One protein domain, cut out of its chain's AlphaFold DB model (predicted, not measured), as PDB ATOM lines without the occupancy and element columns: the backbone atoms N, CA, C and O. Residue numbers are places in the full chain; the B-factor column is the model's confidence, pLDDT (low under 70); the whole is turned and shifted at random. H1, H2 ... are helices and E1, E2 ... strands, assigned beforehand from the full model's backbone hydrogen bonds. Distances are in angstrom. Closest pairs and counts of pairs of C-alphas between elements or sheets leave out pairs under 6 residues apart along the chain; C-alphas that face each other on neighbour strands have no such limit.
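This is residues 2 to 88 of the 100 residues of an uncharacterized protein of uncultured Gemmatimonadetes bacterium (UniProt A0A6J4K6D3). A small compact head carries a long helical arm that sticks out from it. The head holds a three-stranded antiparallel sheet, E3 E4 E5, a separate two-stranded hairpin, E1 and E2, the short helix H1 and the helix H2, from which residues 61 to 88 run out free, with H3 leading away and H4 turned off at the far end. The printed part has 87 residues with four named helices and five named strands in the order E1 E2 H1 E3 E4 E5 H2 H3 H4, of mixed class, helices and strands. The whole is extended, with a radius of gyration of the C-alphas of 20.2 A and spans of 62 by 29 by 19 A.

The largest sheet has the order E3, residues 34 to 36, E4, residues 41 to 44, and E5, residues 49 to 52; it is a meander, each strand the antiparallel neighbour of the one before. In the hairpin of E3 and E4, N 34 and O 43 are 2.8 A apart, within hydrogen-bond range. In the hairpin of E4 and E5, N 42 and O 51 are 2.9 A apart, also within range. H1, residues 27 to 31, is only just not on this sheet, with 4 pairs of C-alphas within 10 A; its closest C-alpha pair with E4 is Leu 30 and Trp 44, 7.4 A. H2, residues 53 to 60, is likewise only just not on it, with 4 such pairs; the closest C-alphas of E4 and H2 are those of Val 41 and Leu 53, 6.1 A. E1, residues 2 to 5, and E2, residues 11 to 14, form an antiparallel hairpin at 164 degrees, with N 4 and O 12 2.8 A apart, within hydrogen-bond range. The closest C-alphas of E2 and H2 are those of Phe 12 and Met 57, 7.9 A. H2 and H3, residues 63 to 73, meet only through their link, while H3 and H4, residues 77 to 88, are apart. In H1, H2, H3 and H4 every O i to N i+4 pair is within hydrogen-bond range.

E1 begins at C-alpha 2, (32.189, 19.505, -5.606), and is 10.2 A long; E2 is 10.3 A. H1 is 6.1 A, E3 6.4 A, E4 10.0 A and E5 10.3 A. H2 is 10.5 A and H3 15.1 A, beginning at C-alpha 63, (27.917, -0.942, -9.872). H4, 17.0 A, ends at C-alpha 88, (32.067, -29.270, -26.456).

The C-alphas of Ala 28 and Lys 88 are the two farthest apart, 63.1 A. Without residues 61 to 88 the body spans 29 by 21 by 17 A. The link E2 to H1, residues 15 to 26, is long; the other links are tight. The printed part has no cut. The mean pLDDT of the printed part is 88.4, no printed residue is under 70, and H3 has a mean of 76.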
ATOM      1  N   VAL A   2      33.582  19.170  -5.929       91.94
ATOM      2  CA  VAL A   2      32.189  19.505  -5.606       91.94
ATOM      3  C   VAL A   2      31.745  18.555  -4.499       91.94
ATOM      4  O   VAL A   2      32.033  17.360  -4.580       91.94
ATOM      5  N   MET A   3      31.115  19.085  -3.452       93.94
ATOM      6  CA  MET A   3      30.629  18.314  -2.306       93.94
ATOM      7  C   MET A   3      29.129  18.529  -2.155       93.94
ATOM      8  O   MET A   3      28.673  19.665  -2.091       93.94
ATOM      9  N   VAL A   4      28.390  17.431  -2.056       91.88
ATOM     10  CA  VAL A   4      26.936  17.414  -1.923       91.88
ATOM     11  C   VAL A   4      26.588  16.754  -0.600       91.88
ATOM     12  O   VAL A   4      27.031  15.637  -0.325       91.88
ATOM     13  N   GLU A   5      25.809  17.446   0.228       92.31
ATOM     14  CA  GLU A   5      25.251  16.892   1.458       92.31
ATOM     15  C   GLU A   5      23.812  16.436   1.213       92.31
ATOM     16  O   GLU A   5      22.948  17.212   0.811       92.31
ATOM     17  N   MET A   6      23.567  15.149   1.435       90.00
ATOM     18  CA  MET A   6      22.272  14.516   1.226       90.00
ATOM     19  C   MET A   6      21.397  14.700   2.469       90.00
ATOM     20  O   MET A   6      21.893  14.734   3.596       90.00
ATOM     21  N   LYS A   7      20.068  14.697   2.295       89.69
ATOM     22  CA  LYS A   7      19.090  14.840   3.399       89.69
ATOM     23  C   LYS A   7      19.239  13.794   4.518       89.69
ATOM     24  O   LYS A   7      18.798  14.026   5.636       89.69
ATOM     25  N   ASN A   8      19.850  12.644   4.231       90.19
ATOM     26  CA  ASN A   8      20.124  11.584   5.207       90.19
ATOM     27  C   ASN A   8      21.461  11.761   5.964       90.19
ATOM     28  O   ASN A   8      21.856  10.863   6.704       90.19
ATOM     29  N   GLY A   9      22.169  12.879   5.766       93.12
ATOM     30  CA  GLY A   9      23.455  13.186   6.397       93.12
ATOM     31  C   GLY A   9      24.680  12.590   5.693       93.12
ATOM     32  O   GLY A   9      25.812  12.868   6.096       93.12
ATOM     33  N   CYS A  10      24.498  11.789   4.638       92.69
ATOM     34  CA  CYS A  10      25.609  11.320   3.812       92.69
ATOM     35  C   CYS A  10      26.181  12.461   2.967       92.69
ATOM     36  O   CYS A  10      25.463  13.368   2.551       92.69
ATOM     37  N   ARG A  11      27.476  12.376   2.647       93.44
ATOM     38  CA  ARG A  11      28.133  13.311   1.730       93.44
ATOM     39  C   ARG A  11      28.663  12.577   0.512       93.44
ATOM     40  O   ARG A  11      29.316  11.543   0.656       93.44
ATOM     41  N   PHE A  12      28.410  13.133  -0.664       91.31
ATOM     42  CA  PHE A  12      28.946  12.656  -1.932       91.31
ATOM     43  C   PHE A  12      29.845  13.732  -2.536       91.31
ATOM     44  O   PHE A  12      29.476  14.903  -2.579       91.31
ATOM     45  N   GLY A  13      31.049  13.350  -2.956       92.94
ATOM     46  CA  GLY A  13      32.034  14.274  -3.507       92.94
ATOM     47  C   GLY A  13      32.589  13.772  -4.827       92.94
ATOM     48  O   GLY A  13      32.887  12.583  -4.957       92.94
ATOM     49  N   PHE A  14      32.757  14.673  -5.791       92.31
ATOM     50  CA  PHE A  14      33.321  14.347  -7.098       92.31
ATOM     51  C   PHE A  14      34.208  15.477  -7.650       92.31
ATOM     52  O   PHE A  14      33.986  16.665  -7.374       92.31
ATOM     53  N   PRO A  15      35.262  15.147  -8.421       93.44
ATOM     54  CA  PRO A  15      36.051  16.164  -9.093       93.44
ATOM     55  C   PRO A  15      35.246  16.774 -10.257       93.44
ATOM     56  O   PRO A  15      34.631  16.018 -11.009       93.44
ATOM     57  N   PRO A  16      35.291  18.109 -10.459       94.00
ATOM     58  CA  PRO A  16      34.549  18.785 -11.529       94.00
ATOM     59  C   PRO A  16      34.777  18.176 -12.916       94.00
ATOM     60  O   PRO A  16      33.847  18.055 -13.694       94.00
ATOM     61  N   GLY A  17      35.992  17.695 -13.198       93.31
ATOM     62  CA  GLY A  17      36.328  17.081 -14.486       93.31
ATOM     63  C   GLY A  17      35.587  15.778 -14.828       93.31
ATOM     64  O   GLY A  17      35.783  15.278 -15.930       93.31
ATOM     65  N   LEU A  18      34.770  15.213 -13.927       91.06
ATOM     66  CA  LEU A  18      33.859  14.109 -14.272       91.06
ATOM     67  C   LEU A  18      32.584  14.574 -14.975       91.06
ATOM     68  O   LEU A  18      31.939  13.764 -15.637       91.06
ATOM     69  N   VAL A  19      32.218  15.843 -14.821       93.00
ATOM     70  CA  VAL A  19      31.028  16.428 -15.435       93.00
ATOM     71  C   VAL A  19      31.483  17.287 -16.606       93.00
ATOM     72  O   VAL A  19      32.403  18.101 -16.490       93.00
ATOM     73  N   HIS A  20      30.860  17.073 -17.760       91.88
ATOM     74  CA  HIS A  20      31.113  17.901 -18.932       91.88
ATOM     75  C   HIS A  20      30.741  19.362 -18.629       91.88
ATOM     76  O   HIS A  20      29.789  19.613 -17.906       91.88
ATOM     77  N   GLY A  21      31.516  20.327 -19.127       91.75
ATOM     78  CA  GLY A  21      31.283  21.756 -18.862       91.75
ATOM     79  C   GLY A  21      31.849  22.276 -17.532       91.75
ATOM     80  O   GLY A  21      32.232  23.437 -17.450       91.75
ATOM     81  N   LEU A  22      32.052  21.424 -16.517       94.62
ATOM     82  CA  LEU A  22      32.650  21.859 -15.240       94.62
ATOM     83  C   LEU A  22      34.189  21.858 -15.237       94.62
ATOM     84  O   LEU A  22      34.828  22.356 -14.302       94.62
ATOM     85  N   ALA A  23      34.815  21.278 -16.262       92.12
ATOM     86  CA  ALA A  23      36.266  21.238 -16.383       92.12
ATOM     87  C   ALA A  23      36.834  22.647 -16.628       92.12
ATOM     88  O   ALA A  23      36.600  23.250 -17.669       92.12
ATOM     89  N   GLY A  24      37.622  23.156 -15.677       88.75
ATOM     90  CA  GLY A  24      38.227  24.492 -15.768       88.75
ATOM     91  C   GLY A  24      37.367  25.626 -15.204       88.75
ATOM     92  O   GLY A  24      37.833  26.763 -15.195       88.75
ATOM     93  N   GLY A  25      36.172  25.326 -14.680       94.06
ATOM     94  CA  GLY A  25      35.357  26.298 -13.952       94.06
ATOM     95  C   GLY A  25      36.102  26.865 -12.740       94.06
ATOM     96  O   GLY A  25      36.783  26.142 -12.002       94.06
ATOM     97  N   THR A  26      35.989  28.174 -12.533       95.44
ATOM     98  CA  THR A  26      36.580  28.841 -11.368       95.44
ATOM     99  C   THR A  26      35.870  28.418 -10.077       95.44
ATOM    100  O   THR A  26      34.724  27.969 -10.116       95.44
ATOM    101  N   PRO A  27      36.493  28.590  -8.897       94.19
ATOM    102  CA  PRO A  27      35.823  28.301  -7.629       94.19
ATOM    103  C   PRO A  27      34.495  29.047  -7.447       94.19
ATOM    104  O   PRO A  27      33.575  28.489  -6.862       94.19
ATOM    105  N   ALA A  28      34.388  30.278  -7.958       95.88
ATOM    106  CA  ALA A  28      33.161  31.068  -7.885       95.88
ATOM    107  C   ALA A  28      32.052  30.473  -8.766       95.88
ATOM    108  O   ALA A  28      30.943  30.272  -8.286       95.88
ATOM    109  N   GLN A  29      32.383  30.109 -10.007       96.25
ATOM    110  CA  GLN A  29      31.444  29.463 -10.929       96.25
ATOM    111  C   GLN A  29      30.975  28.112 -10.390       96.25
ATOM    112  O   GLN A  29      29.785  27.839 -10.358       96.25
ATOM    113  N   LEU A  30      31.891  27.286  -9.875       95.69
ATOM    114  CA  LEU A  30      31.540  25.992  -9.282       95.69
ATOM    115  C   LEU A  30      30.683  26.128  -8.013       95.69
ATOM    116  O   LEU A  30      29.928  25.210  -7.697       95.69
ATOM    117  N   ALA A  31      30.807  27.236  -7.279       94.31
ATOM    118  CA  ALA A  31      30.002  27.512  -6.090       94.31
ATOM    119  C   ALA A  31      28.591  28.026  -6.418       94.31
ATOM    120  O   ALA A  31      27.713  27.923  -5.565       94.31
ATOM    121  N   ALA A  32      28.356  28.526  -7.633       95.19
ATOM    122  CA  ALA A  32      27.051  28.986  -8.114       95.19
ATOM    123  C   ALA A  32      26.127  27.823  -8.537       95.19
ATOM    124  O   ALA A  32      25.361  27.944  -9.486       95.19
ATOM    125  N   VAL A  33      26.239  26.680  -7.855       94.94
ATOM    126  CA  VAL A  33      25.426  25.493  -8.123       94.94
ATOM    127  C   VAL A  33      23.994  25.702  -7.639       94.94
ATOM    128  O   VAL A  33      23.762  26.138  -6.510       94.94
ATOM    129  N   GLU A  34      23.039  25.312  -8.467       94.75
ATOM    130  CA  GLU A  34      21.627  25.224  -8.131       94.75
ATOM    131  C   GLU A  34      21.182  23.765  -8.054       94.75
ATOM    132  O   GLU A  34      21.736  22.882  -8.707       94.75
ATOM    133  N   VAL A  35      20.178  23.500  -7.220       93.00
ATOM    134  CA  VAL A  35      19.621  22.158  -7.034       93.00
ATOM    135  C   VAL A  35      18.237  22.127  -7.661       93.00
ATOM    136  O   VAL A  35      17.335  22.826  -7.200       93.00
ATOM    137  N   TRP A  36      18.077  21.331  -8.712       92.75
ATOM    138  CA  TRP A  36      16.843  21.195  -9.485       92.75
ATOM    139  C   TRP A  36      16.212  19.809  -9.276       92.75
ATOM    140  O   TRP A  36      16.805  18.928  -8.649       92.75
ATOM    141  N   GLU A  37      14.978  19.639  -9.769       86.38
ATOM    142  CA  GLU A  37      14.250  18.356  -9.795       86.38
ATOM    143  C   GLU A  37      14.276  17.612  -8.444       86.38
ATOM    144  O   GLU A  37      14.725  16.477  -8.338       86.38
ATOM    145  N   ASP A  38      13.863  18.292  -7.369       85.44
ATOM    146  CA  ASP A  38      13.824  17.756  -5.995       85.44
ATOM    147  C   ASP A  38      15.164  17.231  -5.428       85.44
ATOM    148  O   ASP A  38      15.197  16.589  -4.368       85.44
ATOM    149  N   GLY A  39      16.287  17.588  -6.055       83.31
ATOM    150  CA  GLY A  39      17.628  17.182  -5.633       83.31
ATOM    151  C   GLY A  39      18.283  16.121  -6.504       83.31
ATOM    152  O   GLY A  39      19.324  15.598  -6.105       83.31
ATOM    153  N   GLU A  40      17.699  15.788  -7.655       86.00
ATOM    154  CA  GLU A  40      18.272  14.814  -8.587       86.00
ATOM    155  C   GLU A  40      19.331  15.433  -9.511       86.00
ATOM    156  O   GLU A  40      20.314  14.766  -9.851       86.00
ATOM    157  N   VAL A  41      19.182  16.717  -9.848       93.50
ATOM    158  CA  VAL A  41      20.065  17.425 -10.781       93.50
ATOM    159  C   VAL A  41      20.741  18.605 -10.093       93.50
ATOM    160  O   VAL A  41      20.102  19.409  -9.412       93.50
ATOM    161  N   LEU A  42      22.056  18.709 -10.279       95.00
ATOM    162  CA  LEU A  42      22.826  19.910  -9.968       95.00
ATOM    163  C   LEU A  42      23.034  20.700 -11.255       95.00
ATOM    164  O   LEU A  42      23.554  20.141 -12.219       95.00
ATOM    165  N   HIS A  43      22.670  21.972 -11.240       96.44
ATOM    166  CA  HIS A  43      22.710  22.851 -12.400       96.44
ATOM    167  C   HIS A  43      23.693  24.007 -12.176       96.44
ATOM    168  O   HIS A  43      23.741  24.591 -11.092       96.44
ATOM    169  N   TRP A  44      24.479  24.347 -13.197       96.81
ATOM    170  CA  TRP A  44      25.356  25.518 -13.230       96.81
ATOM    171  C   TRP A  44      25.038  26.367 -14.462       96.81
ATOM    172  O   TRP A  44      25.590  26.119 -15.534       96.81
ATOM    173  N   GLU A  45      24.220  27.406 -14.286       95.94
ATOM    174  CA  GLU A  45      23.756  28.288 -15.371       95.94
ATOM    175  C   GLU A  45      24.926  28.911 -16.157       95.94
ATOM    176  O   GLU A  45      24.988  28.819 -17.378       95.94
ATOM    177  N   GLU A  46      25.918  29.493 -15.468       96.56
ATOM    178  CA  GLU A  46      27.049  30.164 -16.137       96.56
ATOM    179  C   GLU A  46      27.953  29.189 -16.915       96.56
ATOM    180  O   GLU A  46      28.609  29.577 -17.882       96.56
ATOM    181  N   LEU A  47      28.011  27.927 -16.481       96.06
ATOM    182  CA  LEU A  47      28.836  26.894 -17.110       96.06
ATOM    183  C   LEU A  47      28.061  26.066 -18.142       96.06
ATOM    184  O   LEU A  47      28.681  25.213 -18.777       96.06
ATOM    185  N   ASP A  48      26.753  26.311 -18.299       95.50
ATOM    186  CA  ASP A  48      25.832  25.526 -19.132       95.50
ATOM    187  C   ASP A  48      26.016  24.016 -18.899       95.50
ATOM    188  O   ASP A  48      26.283  23.227 -19.811       95.50
ATOM    189  N   ALA A  49      26.013  23.632 -17.619       95.81
ATOM    190  CA  ALA A  49      26.382  22.292 -17.194       95.81
ATOM    191  C   ALA A  49      25.408  21.727 -16.163       95.81
ATOM    192  O   ALA A  49      25.100  22.366 -15.158       95.81
ATOM    193  N   ASP A  50      25.036  20.466 -16.377       95.25
ATOM    194  CA  ASP A  50      24.178  19.689 -15.491       95.25
ATOM    195  C   ASP A  50      24.887  18.426 -15.006       95.25
ATOM    196  O   ASP A  50      25.642  17.774 -15.739       95.25
ATOM    197  N   ALA A  51      24.598  18.035 -13.770       94.31
ATOM    198  CA  ALA A  51      25.041  16.773 -13.203       94.31
ATOM    199  C   ALA A  51      23.871  15.998 -12.588       94.31
ATOM    200  O   ALA A  51      23.319  16.401 -11.566       94.31
ATOM    201  N   ASP A  52      23.569  14.833 -13.167       92.69
ATOM    202  CA  ASP A  52      22.706  13.818 -12.554       92.69
ATOM    203  C   ASP A  52      23.457  13.134 -11.398       92.69
ATOM    204  O   ASP A  52      24.422  12.379 -11.599       92.69
ATOM    205  N   LEU A  53      23.005  13.402 -10.172       90.38
ATOM    206  CA  LEU A  53      23.574  12.848  -8.945       90.38
ATOM    207  C   LEU A  53      23.506  11.317  -8.921       90.38
ATOM    208  O   LEU A  53      24.484  10.662  -8.544       90.38
ATOM    209  N   ASN A  54      22.391  10.733  -9.365       88.62
ATOM    210  CA  ASN A  54      22.200   9.284  -9.371       88.62
ATOM    211  C   ASN A  54      23.160   8.620 -10.362       88.62
ATOM    212  O   ASN A  54      23.847   7.648 -10.020       88.62
ATOM    213  N   GLY A  55      23.266   9.176 -11.570       88.81
ATOM    214  CA  GLY A  55      24.203   8.732 -12.596       88.81
ATOM    215  C   GLY A  55      25.659   8.774 -12.125       88.81
ATOM    216  O   GLY A  55      26.385   7.782 -12.270       88.81
ATOM    217  N   LEU A  56      26.078   9.878 -11.496       90.06
ATOM    218  CA  LEU A  56      27.428  10.035 -10.944       90.06
ATOM    219  C   LEU A  56      27.733   9.017  -9.846       90.06
ATOM    220  O   LEU A  56      28.801   8.398  -9.861       90.06
ATOM    221  N   MET A  57      26.804   8.801  -8.915       88.00
ATOM    222  CA  MET A  57      26.970   7.811  -7.849       88.00
ATOM    223  C   MET A  57      27.093   6.395  -8.425       88.00
ATOM    224  O   MET A  57      28.029   5.665  -8.090       88.00
ATOM    225  N   LEU A  58      26.206   6.005  -9.346       86.44
ATOM    226  CA  LEU A  58      26.250   4.688  -9.991       86.44
ATOM    227  C   LEU A  58      27.553   4.457 -10.768       86.44
ATOM    228  O   LEU A  58      28.096   3.344 -10.748       86.44
ATOM    229  N   HIS A  59      28.058   5.495 -11.439       83.88
ATOM    230  CA  HIS A  59      29.344   5.454 -12.127       83.88
ATOM    231  C   HIS A  59      30.505   5.292 -11.136       83.88
ATOM    232  O   HIS A  59      31.325   4.387 -11.305       83.88
ATOM    233  N   ALA A  60      30.540   6.104 -10.075       82.94
ATOM    234  CA  ALA A  60      31.597   6.091  -9.065       82.94
ATOM    235  C   ALA A  60      31.725   4.733  -8.358       82.94
ATOM    236  O   ALA A  60      32.834   4.243  -8.145       82.94
ATOM    237  N   PHE A  61      30.603   4.080  -8.047       78.81
ATOM    238  CA  PHE A  61      30.612   2.758  -7.413       78.81
ATOM    239  C   PHE A  61      30.861   1.603  -8.393       78.81
ATOM    240  O   PHE A  61      30.923   0.447  -7.970       78.81
ATOM    241  N   ASN A  62      31.003   1.886  -9.697       77.12
ATOM    242  CA  ASN A  62      31.172   0.894 -10.759       77.12
ATOM    243  C   ASN A  62      30.195  -0.288 -10.608       77.12
ATOM    244  O   ASN A  62      30.561  -1.465 -10.737       77.12
ATOM    245  N   VAL A  63      28.935   0.036 -10.289       74.12
ATOM    246  CA  VAL A  63      27.917  -0.942  -9.872       74.12
ATOM    247  C   VAL A  63      27.753  -2.038 -10.922       74.12
ATOM    248  O   VAL A  63      27.582  -3.203 -10.577       74.12
ATOM    249  N   LYS A  64      27.899  -1.701 -12.209       71.62
ATOM    250  CA  LYS A  64      27.847  -2.666 -13.317       71.62
ATOM    251  C   LYS A  64      28.958  -3.716 -13.238       71.62
ATOM    252  O   LYS A  64      28.667  -4.906 -13.348       71.62
ATOM    253  N   ALA A  65      30.216  -3.314 -13.042       74.88
ATOM    254  CA  ALA A  65      31.319  -4.272 -12.963       74.88
ATOM    255  C   ALA A  65      31.253  -5.100 -11.677       74.88
ATOM    256  O   ALA A  65      31.511  -6.306 -11.706       74.88
ATOM    257  N   TRP A  66      30.878  -4.477 -10.559       77.44
ATOM    258  CA  TRP A  66      30.659  -5.192  -9.306       77.44
ATOM    259  C   TRP A  66      29.527  -6.222  -9.440       77.44
ATOM    260  O   TRP A  66      29.740  -7.399  -9.142       77.44
ATOM    261  N   ALA A  67      28.370  -5.830  -9.981       76.44
ATOM    262  CA  ALA A  67      27.220  -6.712 -10.169       76.44
ATOM    263  C   ALA A  67      27.524  -7.861 -11.138       76.44
ATOM    264  O   ALA A  67      27.178  -9.006 -10.851       76.44
ATOM    265  N   ALA A  68      28.226  -7.597 -12.247       78.38
ATOM    266  CA  ALA A  68      28.647  -8.639 -13.184       78.38
ATOM    267  C   ALA A  68      29.549  -9.686 -12.510       78.38
ATOM    268  O   ALA A  68      29.363 -10.888 -12.708       78.38
ATOM    269  N   ARG A  69      30.494  -9.247 -11.669       78.62
ATOM    270  CA  ARG A  69      31.356 -10.146 -10.890       78.62
ATOM    271  C   ARG A  69      30.551 -10.932  -9.858       78.62
ATOM    272  O   ARG A  69      30.699 -12.147  -9.781       78.62
ATOM    273  N   TYR A  70      29.691 -10.262  -9.097       77.25
ATOM    274  CA  TYR A  70      28.922 -10.881  -8.021       77.25
ATOM    275  C   TYR A  70      27.890 -11.888  -8.557       77.25
ATOM    276  O   TYR A  70      27.940 -13.069  -8.215       77.25
ATOM    277  N   LEU A  71      27.022 -11.476  -9.482       77.44
ATOM    278  CA  LEU A  71      25.991 -12.337 -10.082       77.44
ATOM    279  C   LEU A  71      26.587 -13.441 -10.976       77.44
ATOM    280  O   LEU A  71      26.042 -14.548 -11.069       77.44
ATOM    281  N   GLY A  72      27.724 -13.160 -11.618       76.56
ATOM    282  CA  GLY A  72      28.480 -14.136 -12.400       76.56
ATOM    283  C   GLY A  72      29.156 -15.208 -11.543       76.56
ATOM    284  O   GLY A  72      29.306 -16.337 -12.005       76.56
ATOM    285  N   SER A  73      29.506 -14.892 -10.289       72.62
ATOM    286  CA  SER A  73      30.202 -15.811  -9.375       72.62
ATOM    287  C   SER A  73      29.324 -16.930  -8.810       72.62
ATOM    288  O   SER A  73      29.845 -17.926  -8.311       72.62
ATOM    289  N   ALA A  74      27.995 -16.810  -8.916       73.94
ATOM    290  CA  ALA A  74      27.074 -17.825  -8.423       73.94
ATOM    291  C   ALA A  74      27.252 -19.153  -9.179       73.94
ATOM    292  O   ALA A  74      26.915 -19.256 -10.365       73.94
ATOM    293  N   THR A  75      27.741 -20.176  -8.476       75.69
ATOM    294  CA  THR A  75      27.910 -21.544  -8.976       75.69
ATOM    295  C   THR A  75      26.627 -22.349  -8.784       75.69
ATOM    296  O   THR A  75      26.067 -22.372  -7.693       75.69
ATOM    297  N   SER A  76      26.166 -23.045  -9.823       81.44
ATOM    298  CA  SER A  76      25.075 -24.021  -9.716       81.44
ATOM    299  C   SER A  76      25.349 -25.229 -10.604       81.44
ATOM    300  O   SER A  76      26.070 -25.118 -11.601       81.44
ATOM    301  N   GLU A  77      24.753 -26.378 -10.279       83.88
ATOM    302  CA  GLU A  77      24.874 -27.583 -11.109       83.88
ATOM    303  C   GLU A  77      24.387 -27.343 -12.543       83.88
ATOM    304  O   GLU A  77      25.020 -27.794 -13.500       83.88
ATOM    305  N   ALA A  78      23.307 -26.572 -12.707       87.19
ATOM    306  CA  ALA A  78      22.777 -26.197 -14.014       87.19
ATOM    307  C   ALA A  78      23.781 -25.356 -14.824       87.19
ATOM    308  O   ALA A  78      24.043 -25.666 -15.988       87.19
ATOM    309  N   LYS A  79      24.410 -24.345 -14.202       81.88
ATOM    310  CA  LYS A  79      25.465 -23.535 -14.840       81.88
ATOM    311  C   LYS A  79      26.690 -24.381 -15.193       81.88
ATOM    312  O   LYS A  79      27.234 -24.236 -16.286       81.88
ATOM    313  N   ALA A  80      27.096 -25.297 -14.312       84.06
ATOM    314  CA  ALA A  80      28.220 -26.198 -14.556       84.06
ATOM    315  C   ALA A  80      27.945 -27.159 -15.725       84.06
ATOM    316  O   ALA A  80      28.804 -27.346 -16.588       84.06
ATOM    317  N   ARG A  81      26.738 -27.735 -15.798       86.19
ATOM    318  CA  ARG A  81      26.309 -28.594 -16.911       86.19
ATOM    319  C   ARG A  81      26.298 -27.825 -18.232       86.19
ATOM    320  O   ARG A  81      26.887 -28.294 -19.203       86.19
ATOM    321  N   ALA A  82      25.704 -26.633 -18.253       86.06
ATOM    322  CA  ALA A  82      25.667 -25.781 -19.439       86.06
ATOM    323  C   ALA A  82      27.075 -25.382 -19.918       86.06
ATOM    324  O   ALA A  82      27.357 -25.447 -21.111       86.06
ATOM    325  N   ALA A  83      27.991 -25.044 -19.003       84.50
ATOM    326  CA  ALA A  83      29.376 -24.720 -19.347       84.50
ATOM    327  C   ALA A  83      30.115 -25.900 -20.007       84.50
ATOM    328  O   ALA A  83      30.832 -25.700 -20.987       84.50
ATOM    329  N   ARG A  84      29.908 -27.133 -19.517       87.38
ATOM    330  CA  ARG A  84      30.482 -28.351 -20.123       87.38
ATOM    331  C   ARG A  84      29.946 -28.585 -21.535       87.38
ATOM    332  O   ARG A  84      30.736 -28.844 -22.437       87.38
ATOM    333  N   GLU A  85      28.633 -28.463 -21.738       87.88
ATOM    334  CA  GLU A  85      28.021 -28.604 -23.069       87.88
ATOM    335  C   GLU A  85      28.498 -27.517 -24.041       87.88
ATOM    336  O   GLU A  85      28.797 -27.808 -25.198       87.88
ATOM    337  N   ASN A  86      28.657 -26.279 -23.573       87.12
ATOM    338  CA  ASN A  86      29.193 -25.191 -24.390       87.12
ATOM    339  C   ASN A  86      30.669 -25.412 -24.749       87.12
ATOM    340  O   ASN A  86      31.065 -25.153 -25.882       87.12
ATOM    341  N   GLY A  87      31.474 -25.958 -23.832       83.69
ATOM    342  CA  GLY A  87      32.871 -26.311 -24.101       83.69
ATOM    343  C   GLY A  87      33.034 -27.347 -25.220       83.69
ATOM    344  O   GLY A  87      33.986 -27.258 -25.996       83.69
ATOM    345  N   LYS A  88      32.081 -28.280 -25.364       86.94
ATOM    346  CA  LYS A  88      32.067 -29.270 -26.456       86.94
ATOM    347  C   LYS A  88      31.839 -28.641 -27.836       86.94
ATOM    348  O   LYS A  88      32.285 -29.203 -28.828       86.94
TER     349      LYS A  88